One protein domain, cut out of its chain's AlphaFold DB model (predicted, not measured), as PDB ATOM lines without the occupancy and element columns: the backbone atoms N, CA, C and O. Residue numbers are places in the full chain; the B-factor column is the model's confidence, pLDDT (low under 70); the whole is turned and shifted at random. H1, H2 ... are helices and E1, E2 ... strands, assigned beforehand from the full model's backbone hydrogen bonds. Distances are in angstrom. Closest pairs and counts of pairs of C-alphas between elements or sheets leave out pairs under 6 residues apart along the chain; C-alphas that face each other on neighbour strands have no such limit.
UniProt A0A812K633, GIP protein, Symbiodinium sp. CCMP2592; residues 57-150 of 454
ATOM      1  N   GLU A  57     106.648 114.664 154.741       62.53
ATOM      2  CA  GLU A  57     107.157 113.346 155.116       62.53
ATOM      3  C   GLU A  57     106.232 112.231 154.614       62.53
ATOM      4  O   GLU A  57     106.694 111.216 154.101       62.53
ATOM      5  N   VAL A  58     104.916 112.455 154.652       73.31
ATOM      6  CA  VAL A  58     103.915 111.503 154.144       73.31
ATOM      7  C   VAL A  58     103.999 111.405 152.617       73.31
ATOM      8  O   VAL A  58     103.917 110.315 152.050       73.31
ATOM      9  N   TYR A  59     104.221 112.534 151.934       68.06
ATOM     10  CA  TYR A  59     104.482 112.544 150.491       68.06
ATOM     11  C   TYR A  59     105.809 111.861 150.131       68.06
ATOM     12  O   TYR A  59     105.852 111.136 149.141       68.06
ATOM     13  N   GLN A  60     106.868 112.075 150.918       66.81
ATOM     14  CA  GLN A  60     108.181 111.450 150.732       66.81
ATOM     15  C   GLN A  60     108.108 109.932 150.892       66.81
ATOM     16  O   GLN A  60     108.594 109.204 150.031       66.81
ATOM     17  N   GLN A  61     107.460 109.458 151.957       77.75
ATOM     18  CA  GLN A  61     107.321 108.032 152.236       77.75
ATOM     19  C   GLN A  61     106.548 107.323 151.119       77.75
ATOM     20  O   GLN A  61     107.060 106.361 150.554       77.75
ATOM     21  N   ILE A  62     105.385 107.845 150.703       84.38
ATOM     22  CA  ILE A  62     104.627 107.252 149.585       84.38
ATOM     23  C   ILE A  62     105.344 107.414 148.239       84.38
ATOM     24  O   ILE A  62     105.316 106.495 147.427       84.38
ATOM     25  N   GLY A  63     106.002 108.548 147.993       75.38
ATOM     26  CA  GLY A  63     106.758 108.789 146.760       75.38
ATOM     27  C   GLY A  63     108.013 107.921 146.620       75.38
ATOM     28  O   GLY A  63     108.490 107.723 145.507       75.38
ATOM     29  N   SER A  64     108.539 107.389 147.728       77.31
ATOM     30  CA  SER A  64     109.659 106.440 147.727       77.31
ATOM     31  C   SER A  64     109.236 104.991 147.475       77.31
ATOM     32  O   SER A  64     110.084 104.157 147.158       77.31
ATOM     33  N   CYS A  65     107.940 104.687 147.591       86.19
ATOM     34  CA  CYS A  65     107.430 103.340 147.409       86.19
ATOM     35  C   CYS A  65     107.515 102.879 145.950       86.19
ATOM     36  O   CYS A  65     107.203 103.611 145.010       86.19
ATOM     37  N   LYS A  66     107.821 101.598 145.785       89.50
ATOM     38  CA  LYS A  66     107.673 100.824 144.553       89.50
ATOM     39  C   LYS A  66     106.484  99.870 144.700       89.50
ATOM     40  O   LYS A  66     106.023  99.653 145.822       89.50
ATOM     41  N   PRO A  67     106.002  99.238 143.615       94.31
ATOM     42  CA  PRO A  67     104.950  98.230 143.724       94.31
ATOM     43  C   PRO A  67     105.274  97.148 144.764       94.31
ATOM     44  O   PRO A  67     104.431  96.852 145.599       94.31
ATOM     45  N   GLY A  68     106.516  96.655 144.805       95.00
ATOM     46  CA  GLY A  68     106.947  95.633 145.764       95.00
ATOM     47  C   GLY A  68     107.161  96.107 147.207       95.00
ATOM     48  O   GLY A  68     107.462  95.275 148.061       95.00
ATOM     49  N   THR A  69     107.036  97.401 147.525       96.00
ATOM     50  CA  THR A  69     107.250  97.901 148.895       96.00
ATOM     51  C   THR A  69     106.255  97.263 149.861       96.00
ATOM     52  O   THR A  69     105.042  97.346 149.647       96.00
ATOM     53  N   LEU A  70     106.772  96.628 150.918       96.88
ATOM     54  CA  LEU A  70     105.968  95.890 151.885       96.88
ATOM     55  C   LEU A  70     105.236  96.835 152.835       96.88
ATOM     56  O   LEU A  70     105.810  97.779 153.386       96.88
ATOM     57  N   ILE A  71     103.957  96.541 153.040       97.44
ATOM     58  CA  ILE A  71     103.046  97.343 153.845       97.44
ATOM     59  C   ILE A  71     102.175  96.478 154.749       97.44
ATOM     60  O   ILE A  71     101.970  95.288 154.509       97.44
ATOM     61  N   LYS A  72     101.616  97.111 155.777       97.44
ATOM     62  CA  LYS A  72     100.588  96.533 156.639       97.44
ATOM     63  C   LYS A  72      99.505  97.567 156.914       97.44
ATOM     64  O   LYS A  72      99.808  98.664 157.378       97.44
ATOM     65  N   TYR A  73      98.254  97.203 156.659       96.56
ATOM     66  CA  TYR A  73      97.104  98.005 157.062       96.56
ATOM     67  C   TYR A  73      96.634  97.631 158.472       96.56
ATOM     68  O   TYR A  73      96.728  96.477 158.897       96.56
ATOM     69  N   ALA A  74      96.110  98.616 159.195       93.75
ATOM     70  CA  ALA A  74      95.359  98.406 160.426       93.75
ATOM     71  C   ALA A  74      93.957  97.836 160.116       93.75
ATOM     72  O   ALA A  74      93.478  97.994 158.985       93.75
ATOM     73  N   PRO A  75      93.263  97.224 161.096       94.00
ATOM     74  CA  PRO A  75      91.850  96.869 160.956       94.00
ATOM     75  C   PRO A  75      91.014  98.072 160.510       94.00
ATOM     76  O   PRO A  75      91.287  99.191 160.943       94.00
ATOM     77  N   ASN A  76      90.013  97.846 159.651       91.88
ATOM     78  CA  ASN A  76      89.235  98.903 159.003       91.88
ATOM     79  C   ASN A  76      88.716  99.971 159.987       91.88
ATOM     80  O   ASN A  76      87.747  99.720 160.706       91.88
ATOM     81  N   PRO A  77      89.292 101.188 159.983       86.94
ATOM     82  CA  PRO A  77      88.927 102.235 160.931       86.94
ATOM     83  C   PRO A  77      87.769 103.102 160.413       86.94
ATOM     84  O   PRO A  77      87.446 104.135 160.998       86.94
ATOM     85  N   LYS A  78      87.192 102.771 159.249       87.06
ATOM     86  CA  LYS A  78      86.188 103.606 158.582       87.06
ATOM     87  C   LYS A  78      84.785 103.313 159.118       87.06
ATOM     88  O   LYS A  78      84.475 102.214 159.558       87.06
ATOM     89  N   THR A  79      83.890 104.288 158.997       88.25
ATOM     90  CA  THR A  79      82.483 104.133 159.394       88.25
ATOM     91  C   THR A  79      81.770 103.095 158.523       88.25
ATOM     92  O   THR A  79      81.721 103.254 157.295       88.25
ATOM     93  N   LYS A  80      81.192 102.057 159.145       91.25
ATOM     94  CA  LYS A  80      80.411 101.007 158.469       91.25
ATOM     95  C   LYS A  80      79.295 101.635 157.620       91.25
ATOM     96  O   LYS A  80      78.636 102.573 158.052       91.25
ATOM     97  N   GLY A  81      79.131 101.157 156.386       85.44
ATOM     98  CA  GLY A  81      78.176 101.711 155.412       85.44
ATOM     99  C   GLY A  81      78.704 102.876 154.556       85.44
ATOM    100  O   GLY A  81      78.072 103.244 153.570       85.44
ATOM    101  N   SER A  82      79.885 103.435 154.854       85.06
ATOM    102  CA  SER A  82      80.497 104.474 154.008       85.06
ATOM    103  C   SER A  82      81.190 103.898 152.763       85.06
ATOM    104  O   SER A  82      81.748 102.800 152.781       85.06
ATOM    105  N   LYS A  83      81.281 104.695 151.687       82.88
ATOM    106  CA  LYS A  83      82.054 104.333 150.477       82.88
ATOM    107  C   LYS A  83      83.536 104.059 150.780       82.88
ATOM    108  O   LYS A  83      84.166 103.261 150.092       82.88
ATOM    109  N   SER A  84      84.104 104.730 151.784       78.12
ATOM    110  CA  SER A  84      85.475 104.500 152.254       78.12
ATOM    111  C   SER A  84      85.628 103.164 152.970       78.12
ATOM    112  O   SER A  84      86.637 102.505 152.765       78.12
ATOM    113  N   PHE A  85      84.627 102.739 153.745       88.50
ATOM    114  CA  PHE A  85      84.635 101.443 154.422       88.50
ATOM    115  C   PHE A  85      84.649 100.292 153.422       88.50
ATOM    116  O   PHE A  85      85.523  99.432 153.495       88.50
ATOM    117  N   SER A  86      83.758 100.337 152.427       88.75
ATOM    118  CA  SER A  86      83.704  99.325 151.366       88.75
ATOM    119  C   SER A  86      84.962  99.295 150.499       88.75
ATOM    120  O   SER A  86      85.287  98.249 149.948       88.75
ATOM    121  N   ARG A  87      85.665 100.428 150.338       89.62
ATOM    122  CA  ARG A  87      86.932 100.470 149.591       89.62
ATOM    123  C   ARG A  87      88.093  99.936 150.432       89.62
ATOM    124  O   ARG A  87      88.826  99.096 149.933       89.62
ATOM    125  N   TYR A  88      88.208 100.364 151.692       92.25
ATOM    126  CA  TYR A  88      89.256  99.913 152.612       92.25
ATOM    127  C   TYR A  88      89.227  98.396 152.812       92.25
ATOM    128  O   TYR A  88      90.259  97.747 152.684       92.25
ATOM    129  N   ALA A  89      88.037  97.810 152.974       93.81
ATOM    130  CA  ALA A  89      87.865  96.363 153.116       93.81
ATOM    131  C   ALA A  89      88.449  95.543 151.945       93.81
ATOM    132  O   ALA A  89      88.808  94.382 152.120       93.81
ATOM    133  N   LYS A  90      88.569  96.130 150.745       95.12
ATOM    134  CA  LYS A  90      89.149  95.442 149.580       95.12
ATOM    135  C   LYS A  90      90.667  95.358 149.648       95.12
ATOM    136  O   LYS A  90      91.235  94.381 149.177       95.12
ATOM    137  N   TYR A  91      91.320  96.378 150.202       94.94
ATOM    138  CA  TYR A  91      92.774  96.491 150.183       94.94
ATOM    139  C   TYR A  91      93.438  96.297 151.549       94.94
ATOM    140  O   TYR A  91      94.661  96.194 151.589       94.94
ATOM    141  N   GLU A  92      92.682  96.198 152.644       94.81
ATOM    142  CA  GLU A  92      93.220  96.058 154.009       94.81
ATOM    143  C   GLU A  92      94.100  94.813 154.211       94.81
ATOM    144  O   GLU A  92      94.933  94.775 155.109       94.81
ATOM    145  N   LYS A  93      93.945  93.788 153.368       95.56
ATOM    146  CA  LYS A  93      94.748  92.555 153.425       95.56
ATOM    147  C   LYS A  93      95.977  92.580 152.510       95.56
ATOM    148  O   LYS A  93      96.693  91.585 152.434       95.56
ATOM    149  N   SER A  94      96.202  93.683 151.795       97.00
ATOM    150  CA  SER A  94      97.310  93.803 150.842       97.00
ATOM    151  C   SER A  94      98.643  93.873 151.579       97.00
ATOM    152  O   SER A  94      98.768  94.601 152.565       97.00
ATOM    153  N   LYS A  95      99.638  93.136 151.083       97.00
ATOM    154  CA  LYS A  95     100.982  93.038 151.671       97.00
ATOM    155  C   LYS A  95     101.984  93.966 150.996       97.00
ATOM    156  O   LYS A  95     103.028  94.251 151.574       97.00
ATOM    157  N   THR A  96     101.675  94.439 149.792       97.88
ATOM    158  CA  THR A  96     102.505  95.377 149.031       97.88
ATOM    159  C   THR A  96     101.684  96.553 148.509       97.88
ATOM    160  O   THR A  96     100.451  96.497 148.415       97.88
ATOM    161  N   ILE A  97     102.369  97.639 148.153       95.62
ATOM    162  CA  ILE A  97     101.748  98.798 147.499       95.62
ATOM    163  C   ILE A  97     101.089  98.392 146.173       95.62
ATOM    164  O   ILE A  97      99.986  98.852 145.874       95.62
ATOM    165  N   GLY A  98     101.724  97.503 145.405       96.00
ATOM    166  CA  GLY A  98     101.207  96.972 144.146       96.00
ATOM    167  C   GLY A  98      99.904  96.196 144.335       96.00
ATOM    168  O   GLY A  98      98.909  96.499 143.672       96.00
ATOM    169  N   GLU A  99      99.861  95.274 145.303       97.25
ATOM    170  CA  GLU A  99      98.635  94.558 145.687       97.25
ATOM    171  C   GLU A  99      97.529  95.530 146.114       97.25
ATOM    172  O   GLU A  99      96.377  95.402 145.697       97.25
ATOM    173  N   SER A 100      97.875  96.549 146.900       96.56
ATOM    174  CA  SER A 100      96.908  97.531 147.386       96.56
ATOM    175  C   SER A 100      96.292  98.359 146.255       96.56
ATOM    176  O   SER A 100      95.071  98.542 146.204       96.56
ATOM    177  N   ILE A 101      97.109  98.808 145.300       94.06
ATOM    178  CA  ILE A 101      96.641  99.533 144.112       94.06
ATOM    179  C   ILE A 101      95.764  98.634 143.231       94.06
ATOM    180  O   ILE A 101      94.703  99.089 142.788       94.06
ATOM    181  N   LYS A 102      96.151  97.366 143.022       95.94
ATOM    182  CA  LYS A 102      95.339  96.357 142.312       95.94
ATOM    183  C   LYS A 102      93.972  96.171 142.974       95.94
ATOM    184  O   LYS A 102      92.956  96.111 142.287       95.94
ATOM    185  N   ASN A 103      93.936  96.171 144.305       95.44
ATOM    186  CA  ASN A 103      92.717  96.035 145.102       95.44
ATOM    187  C   ASN A 103      91.896  97.337 145.222       95.44
ATOM    188  O   ASN A 103      90.866  97.378 145.899       95.44
ATOM    189  N   GLY A 104      92.304  98.399 144.521       90.25
ATOM    190  CA  GLY A 104      91.515  99.616 144.347       90.25
ATOM    191  C   GLY A 104      91.887 100.774 145.270       90.25
ATOM    192  O   GLY A 104      91.149 101.766 145.306       90.25
ATOM    193  N   THR A 105      93.010 100.700 145.989       90.19
ATOM    194  CA  THR A 105      93.577 101.859 146.692       90.19
ATOM    195  C   THR A 105      93.935 102.960 145.703       90.19
ATOM    196  O   THR A 105      94.592 102.734 144.684       90.19
ATOM    197  N   LYS A 106      93.539 104.196 146.014       88.19
ATOM    198  CA  LYS A 106      94.043 105.385 145.317       88.19
ATOM    199  C   LYS A 106      95.328 105.860 145.987       88.19
ATOM    200  O   LYS A 106      95.454 105.769 147.200       88.19
ATOM    201  N   VAL A 107      96.229 106.510 145.252       82.31
ATOM    202  CA  VAL A 107      97.441 107.082 145.874       82.31
ATOM    203  C   VAL A 107      97.103 108.130 146.946       82.31
ATOM    204  O   VAL A 107      97.773 108.234 147.965       82.31
ATOM    205  N   ALA A 108      95.992 108.856 146.783       79.81
ATOM    206  CA  ALA A 108      95.478 109.727 147.836       79.81
ATOM    207  C   ALA A 108      95.052 108.957 149.098       79.81
ATOM    208  O   ALA A 108      95.231 109.482 150.191       79.81
ATOM    209  N   ASP A 109      94.501 107.745 148.956       87.75
ATOM    210  CA  ASP A 109      94.163 106.895 150.099       87.75
ATOM    211  C   ASP A 109      95.460 106.486 150.829       87.75
ATOM    212  O   ASP A 109      95.525 106.642 152.039       87.75
ATOM    213  N   LEU A 110      96.543 106.124 150.116       90.25
ATOM    214  CA  LEU A 110      97.850 105.822 150.734       90.25
ATOM    215  C   LEU A 110      98.351 106.946 151.658       90.25
ATOM    216  O   LEU A 110      98.767 106.675 152.780       90.25
ATOM    217  N   LEU A 111      98.258 108.208 151.223       84.38
ATOM    218  CA  LEU A 111      98.623 109.362 152.055       84.38
ATOM    219  C   LEU A 111      97.716 109.512 153.282       84.38
ATOM    220  O   LEU A 111      98.191 109.794 154.380       84.38
ATOM    221  N   TRP A 112      96.403 109.345 153.088       84.88
ATOM    222  CA  TRP A 112      95.413 109.440 154.162       84.88
ATOM    223  C   TRP A 112      95.633 108.383 155.234       84.88
ATOM    224  O   TRP A 112      95.573 108.716 156.421       84.88
ATOM    225  N   GLU A 113      95.866 107.142 154.810       92.44
ATOM    226  CA  GLU A 113      96.064 106.005 155.699       92.44
ATOM    227  C   GLU A 113      97.415 106.097 156.416       92.44
ATOM    228  O   GLU A 113      97.463 105.910 157.629       92.44
ATOM    229  N   LEU A 114      98.488 106.479 155.712       90.19
ATOM    230  CA  LEU A 114      99.819 106.629 156.307       90.19
ATOM    231  C   LEU A 114      99.855 107.757 157.346       90.19
ATOM    232  O   LEU A 114     100.319 107.546 158.462       90.19
ATOM    233  N   GLN A 115      99.284 108.928 157.031       85.00
ATOM    234  CA  GLN A 115      99.217 110.051 157.977       85.00
ATOM    235  C   GLN A 115      98.498 109.674 159.281       85.00
ATOM    236  O   GLN A 115      98.799 110.225 160.337       85.00
ATOM    237  N   ARG A 116      97.509 108.777 159.209       85.19
ATOM    238  CA  ARG A 116      96.656 108.399 160.348       85.19
ATOM    239  C   ARG A 116      97.112 107.124 161.049       85.19
ATOM    240  O   ARG A 116      96.415 106.661 161.942       85.19
ATOM    241  N   GLY A 117      98.252 106.559 160.645       89.50
ATOM    242  CA  GLY A 117      98.774 105.314 161.208       89.50
ATOM    243  C   GLY A 117      97.965 104.070 160.827       89.50
ATOM    244  O   GLY A 117      98.145 103.013 161.419       89.50
ATOM    245  N   TYR A 118      97.079 104.169 159.836       93.12
ATOM    246  CA  TYR A 118      96.295 103.040 159.332       93.12
ATOM    247  C   TYR A 118      97.052 102.224 158.284       93.12
ATOM    248  O   TYR A 118      96.657 101.107 157.971       93.12
ATOM    249  N   LEU A 119      98.146 102.770 157.756       95.75
ATOM    250  CA  LEU A 119      99.084 102.106 156.864       95.75
ATOM    251  C   LEU A 119     100.489 102.226 157.458       95.75
ATOM    252  O   LEU A 119     100.932 103.325 157.772       95.75
ATOM    253  N   THR A 120     101.192 101.104 157.576       96.06
ATOM    254  CA  THR A 120     102.603 101.035 157.979       96.06
ATOM    255  C   THR A 120     103.442 100.541 156.806       96.06
ATOM    256  O   THR A 120     103.080  99.546 156.180       96.06
ATOM    257  N   ILE A 121     104.561 101.209 156.519       94.12
ATOM    258  CA  ILE A 121     105.569 100.756 155.549       94.12
ATOM    259  C   ILE A 121     106.644  99.990 156.320       94.12
ATOM    260  O   ILE A 121     107.195 100.513 157.286       94.12
ATOM    261  N   LEU A 122     106.936  98.756 155.911       92.00
ATOM    262  CA  LEU A 122     107.770  97.826 156.686       92.00
ATOM    263  C   LEU A 122     109.280  97.954 156.405       92.00
ATOM    264  O   LEU A 122     110.074  97.250 157.015       92.00
ATOM    265  N   GLY A 123     109.685  98.844 155.493       79.38
ATOM    266  CA  GLY A 123     111.097  99.133 155.192       79.38
ATOM    267  C   GLY A 123     111.802  98.108 154.295       79.38
ATOM    268  O   GLY A 123     112.955  98.310 153.935       79.38
ATOM    269  N   SER A 124     111.111  97.040 153.893       84.62
ATOM    270  CA  SER A 124     111.602  96.005 152.980       84.62
ATOM    271  C   SER A 124     110.764  95.935 151.698       84.62
ATOM    272  O   SER A 124     109.604  96.354 151.668       84.62
ATOM    273  N   GLU A 125     111.333  95.385 150.624       90.81
ATOM    274  CA  GLU A 125     110.679  95.282 149.313       90.81
ATOM    275  C   GLU A 125     110.664  93.831 148.821       90.81
ATOM    276  O   GLU A 125     111.652  93.106 148.938       90.81
ATOM    277  N   ARG A 126     109.541  93.403 148.238       93.94
ATOM    278  CA  ARG A 126     109.465  92.175 147.448       93.94
ATOM    279  C   ARG A 126     110.185  92.398 146.115       93.94
ATOM    280  O   ARG A 126     109.987  93.427 145.470       93.94
ATOM    281  N   ALA A 127     110.982  91.418 145.689       94.88
ATOM    282  CA  ALA A 127     111.648  91.455 144.391       94.88
ATOM    283  C   ALA A 127     110.634  91.610 143.244       94.88
ATOM    284  O   ALA A 127     109.572  90.991 143.261       94.88
ATOM    285  N   GLU A 128     110.994  92.383 142.221       91.81
ATOM    286  CA  GLU A 128     110.113  92.723 141.097       91.81
ATOM    287  C   GLU A 128     109.484  91.495 140.431       91.81
ATOM    288  O   GLU A 128     108.268  91.442 140.284       91.81
ATOM    289  N   LYS A 129     110.281  90.460 140.125       93.94
ATOM    290  CA  LYS A 129     109.774  89.209 139.533       93.94
ATOM    291  C   LYS A 129     108.683  88.555 140.388       93.94
ATOM    292  O   LYS A 129     107.687  88.077 139.856       93.94
ATOM    293  N   ALA A 130     108.864  88.551 141.707       94.81
ATOM    294  CA  ALA A 130     107.897  87.977 142.638       94.81
ATOM    295  C   ALA A 130     106.653  88.867 142.790       94.81
ATOM    296  O   ALA A 130     105.550  88.354 142.959       94.81
ATOM    297  N   GLU A 131     106.806  90.190 142.693       96.12
ATOM    298  CA  GLU A 131     105.669  91.110 142.678       96.12
ATOM    299  C   GLU A 131     104.841  90.950 141.400       96.12
ATOM    300  O   GLU A 131     103.630  90.763 141.479       96.12
ATOM    301  N   VAL A 132     105.488  90.929 140.232       95.31
ATOM    302  CA  VAL A 132     104.842  90.672 138.937       95.31
ATOM    303  C   VAL A 132     104.109  89.331 138.951       95.31
ATOM    304  O   VAL A 132     102.968  89.271 138.498       95.31
ATOM    305  N   ALA A 133     104.705  88.280 139.521       95.56
ATOM    306  CA  ALA A 133     104.041  86.984 139.672       95.56
ATOM    307  C   ALA A 133     102.782  87.062 140.558       95.56
ATOM    308  O   ALA A 133     101.784  86.409 140.267       95.56
ATOM    309  N   ALA A 134     102.795  87.886 141.611       94.50
ATOM    310  CA  ALA A 134     101.675  88.016 142.543       94.50
ATOM    311  C   ALA A 134     100.515  88.867 141.993       94.50
ATOM    312  O   ALA A 134      99.339  88.532 142.177       94.50
ATOM    313  N   ILE A 135     100.811  89.992 141.332       95.56
ATOM    314  CA  ILE A 135      99.773  90.942 140.899       95.56
ATOM    315  C   ILE A 135      99.464  90.881 139.402       95.56
ATOM    316  O   ILE A 135      98.353  91.259 139.017       95.56
ATOM    317  N   GLY A 136     100.369  90.323 138.597       96.75
ATOM    318  CA  GLY A 136     100.332  90.298 137.137       96.75
ATOM    319  C   GLY A 136     100.962  91.552 136.520       96.75
ATOM    320  O   GLY A 136     100.836  92.649 137.068       96.75
ATOM    321  N   GLN A 137     101.587  91.409 135.345       93.75
ATOM    322  CA  GLN A 137     102.329  92.491 134.676       93.75
ATOM    323  C   GLN A 137     101.485  93.756 134.470       93.75
ATOM    324  O   GLN A 137     101.906  94.847 134.828       93.75
ATOM    325  N   LYS A 138     100.241  93.613 133.998       92.25
ATOM    326  CA  LYS A 138      99.340  94.757 133.777       92.25
ATOM    327  C   LYS A 138      99.090  95.572 135.053       92.25
ATOM    328  O   LYS A 138      99.080  96.797 135.009       92.25
ATOM    329  N   ALA A 139      98.869  94.898 136.183       91.81
ATOM    330  CA  ALA A 139      98.636  95.568 137.461       91.81
ATOM    331  C   ALA A 139      99.928  96.178 138.021       91.81
ATOM    332  O   ALA A 139      99.889  97.236 138.647       91.81
ATOM    333  N   PHE A 140     101.066  95.530 137.768       93.75
ATOM    334  CA  PHE A 140     102.386  96.056 138.094       93.75
ATOM    335  C   PHE A 140     102.677  97.354 137.333       93.75
ATOM    336  O   PHE A 140     102.988  98.369 137.957       93.75
ATOM    337  N   ASP A 141     102.467  97.367 136.017       82.81
ATOM    338  CA  ASP A 141     102.644  98.553 135.173       82.81
ATOM    339  C   ASP A 141     101.684  99.678 135.581       82.81
ATOM    340  O   ASP A 141     102.069 100.845 135.652       82.81
ATOM    341  N   GLU A 142     100.435  99.340 135.924       82.69
ATOM    342  CA  GLU A 142      99.462 100.306 136.437       82.69
ATOM    343  C   GLU A 142      99.895 100.896 137.789       82.69
ATOM    344  O   GLU A 142      99.717 102.095 138.026       82.69
ATOM    345  N   ALA A 143     100.479 100.086 138.675       86.44
ATOM    346  CA  ALA A 143     101.033 100.552 139.941       86.44
ATOM    347  C   ALA A 143     102.238 101.477 139.719       86.44
ATOM    348  O   ALA A 143     102.270 102.564 140.299       86.44
ATOM    349  N   ILE A 144     103.169 101.117 138.826       82.06
ATOM    350  CA  ILE A 144     104.290 101.981 138.412       82.06
ATOM    351  C   ILE A 144     103.768 103.299 137.840       82.06
ATOM    352  O   ILE A 144     104.217 104.371 138.248       82.06
ATOM    353  N   TYR A 145     102.789 103.252 136.937       80.12
ATOM    354  CA  TYR A 145     102.197 104.448 136.347       80.12
ATOM    355  C   TYR A 145     101.538 105.335 137.409       80.12
ATOM    356  O   TYR A 145     101.788 106.534 137.454       80.12
ATOM    357  N   LYS A 146     100.726 104.772 138.310       77.75
ATOM    358  CA  LYS A 146     100.045 105.552 139.356       77.75
ATOM    359  C   LYS A 146     101.021 106.167 140.360       77.75
ATOM    360  O   LYS A 146     100.795 107.300 140.781       77.75
ATOM    361  N   LEU A 147     102.084 105.450 140.728       75.94
ATOM    362  CA  LEU A 147     103.134 105.945 141.625       75.94
ATOM    363  C   LEU A 147     104.040 106.979 140.937       75.94
ATOM    364  O   LEU A 147     104.405 107.969 141.554       75.94
ATOM    365  N   SER A 148     104.348 106.822 139.649       65.31
ATOM    366  CA  SER A 148     105.146 107.803 138.888       65.31
ATOM    367  C   SER A 148     104.345 109.048 138.484       65.31
ATOM    368  O   SER A 148     104.877 110.158 138.434       65.31
ATOM    369  N   ALA A 149     103.038 108.904 138.256       58.28
ATOM    370  CA  ALA A 149     102.118 110.022 138.064       58.28
ATOM    371  C   ALA A 149     101.866 110.795 139.373       58.28
ATOM    372  O   ALA A 149     101.397 111.940 139.346       58.28
ATOM    373  N   PHE A 150     102.193 110.195 140.521       60.41
ATOM    374  CA  PHE A 150     102.077 110.815 141.829       60.41
ATOM    375  C   PHE A 150     103.215 111.813 142.082       60.41
ATOM    376  O   PHE A 150     104.257 111.503 142.641       60.41
TER     377      PHE A 150
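Overview. This is residues 57 to 150 of the 454 residues of the protein "GIP protein" of Symbiodinium sp. CCMP2592 (UniProt A0A812K633). A two-stranded antiparallel ribbon, E1 and E2, lies along one side of a compact body, with the short helix H3 near the middle, close to E1. H5 and H6 pack on H3 towards one end of the long axis, H2 reaches towards the other end, and H1 and H4 pack on each other on a further side, with H4 meeting the start of E2. The printed part has 94 residues, with six named helices and two named strands in the order H1, E1, H2, H3, H4, E2, H5, H6; the class is mostly helix. The whole is compact, with a radius of gyration of the C-alphas of 12.4 A and spans of 37 by 27 by 22 A.

Along the chain. E1 is residues 69 to 73, 13.0 A from first to last C-alpha, and begins at C-alpha 69 (107.250, 97.901, 148.895). E2 is residues 119 to 125, 15.4 A long. H3 is residues 97 to 102, with C-alpha 97 at (101.748, 98.798, 147.499). H6, the longest helix, is residues 137 to 148, 16.1 A long, and ends at C-alpha 148 (105.146, 107.803, 138.888). H5 is residues 128 to 135, H2 is residues 83 to 91 and 13.3 A long, H4 is residues 107 to 115 and 12.6 A long, and H1 is residues 57 to 64.

Arrangement. E1 and E2 are antiparallel neighbours at 154 degrees; N 70 and O 124 are 2.9 A apart and N 120 and O 72 are 2.8 A apart, within hydrogen-bond range. The closest C-alphas of E1 and H3 are those of Thr 69 and Ile 97, 5.7 A apart. H3 is the hub, touching three helices. It touches H6, through residues 139 to 143 of H6 alone, at a steep tilt of 63 degrees, opposite ways; the C-alphas of Gly 98 and Ala 143 come closest, at 5.5 A. It touches H5 at a shallow tilt of 34 degrees, only just short of steep, the same way, closest at the C-alphas of Glu 99 and Ile 135, 6.1 A. H2 and H3 only just touch, only at the corner by their link, with 3 pairs of C-alphas within 8 A, the closest being those of Tyr 91 and Ser 100, 5.1 A apart. H4 touches H1 at a steep tilt of 47 degrees, opposite ways, closest at the C-alphas of Val 58 and Leu 111, 6.1 A. The closest C-alphas of H4 and E2 are those of Glu 113 and Leu 119, 5.1 A apart. H2 and H6 are apart. Each O i to N i+4 pair is within hydrogen-bond range in H1, H3, H4, H5 and H6, against 3 of 5 in H2.

Size, cuts and confidence. The two C-alphas farthest apart are those of Gly 81 and Lys 129, 37.5 A. The printed part has no cut and no long link; the link from E1 to H2, 9 residues, is short and the others are tight. The mean pLDDT of the printed part is 88.4, and residues 57, 59 to 60 and 148 to 150 of this model are under 70.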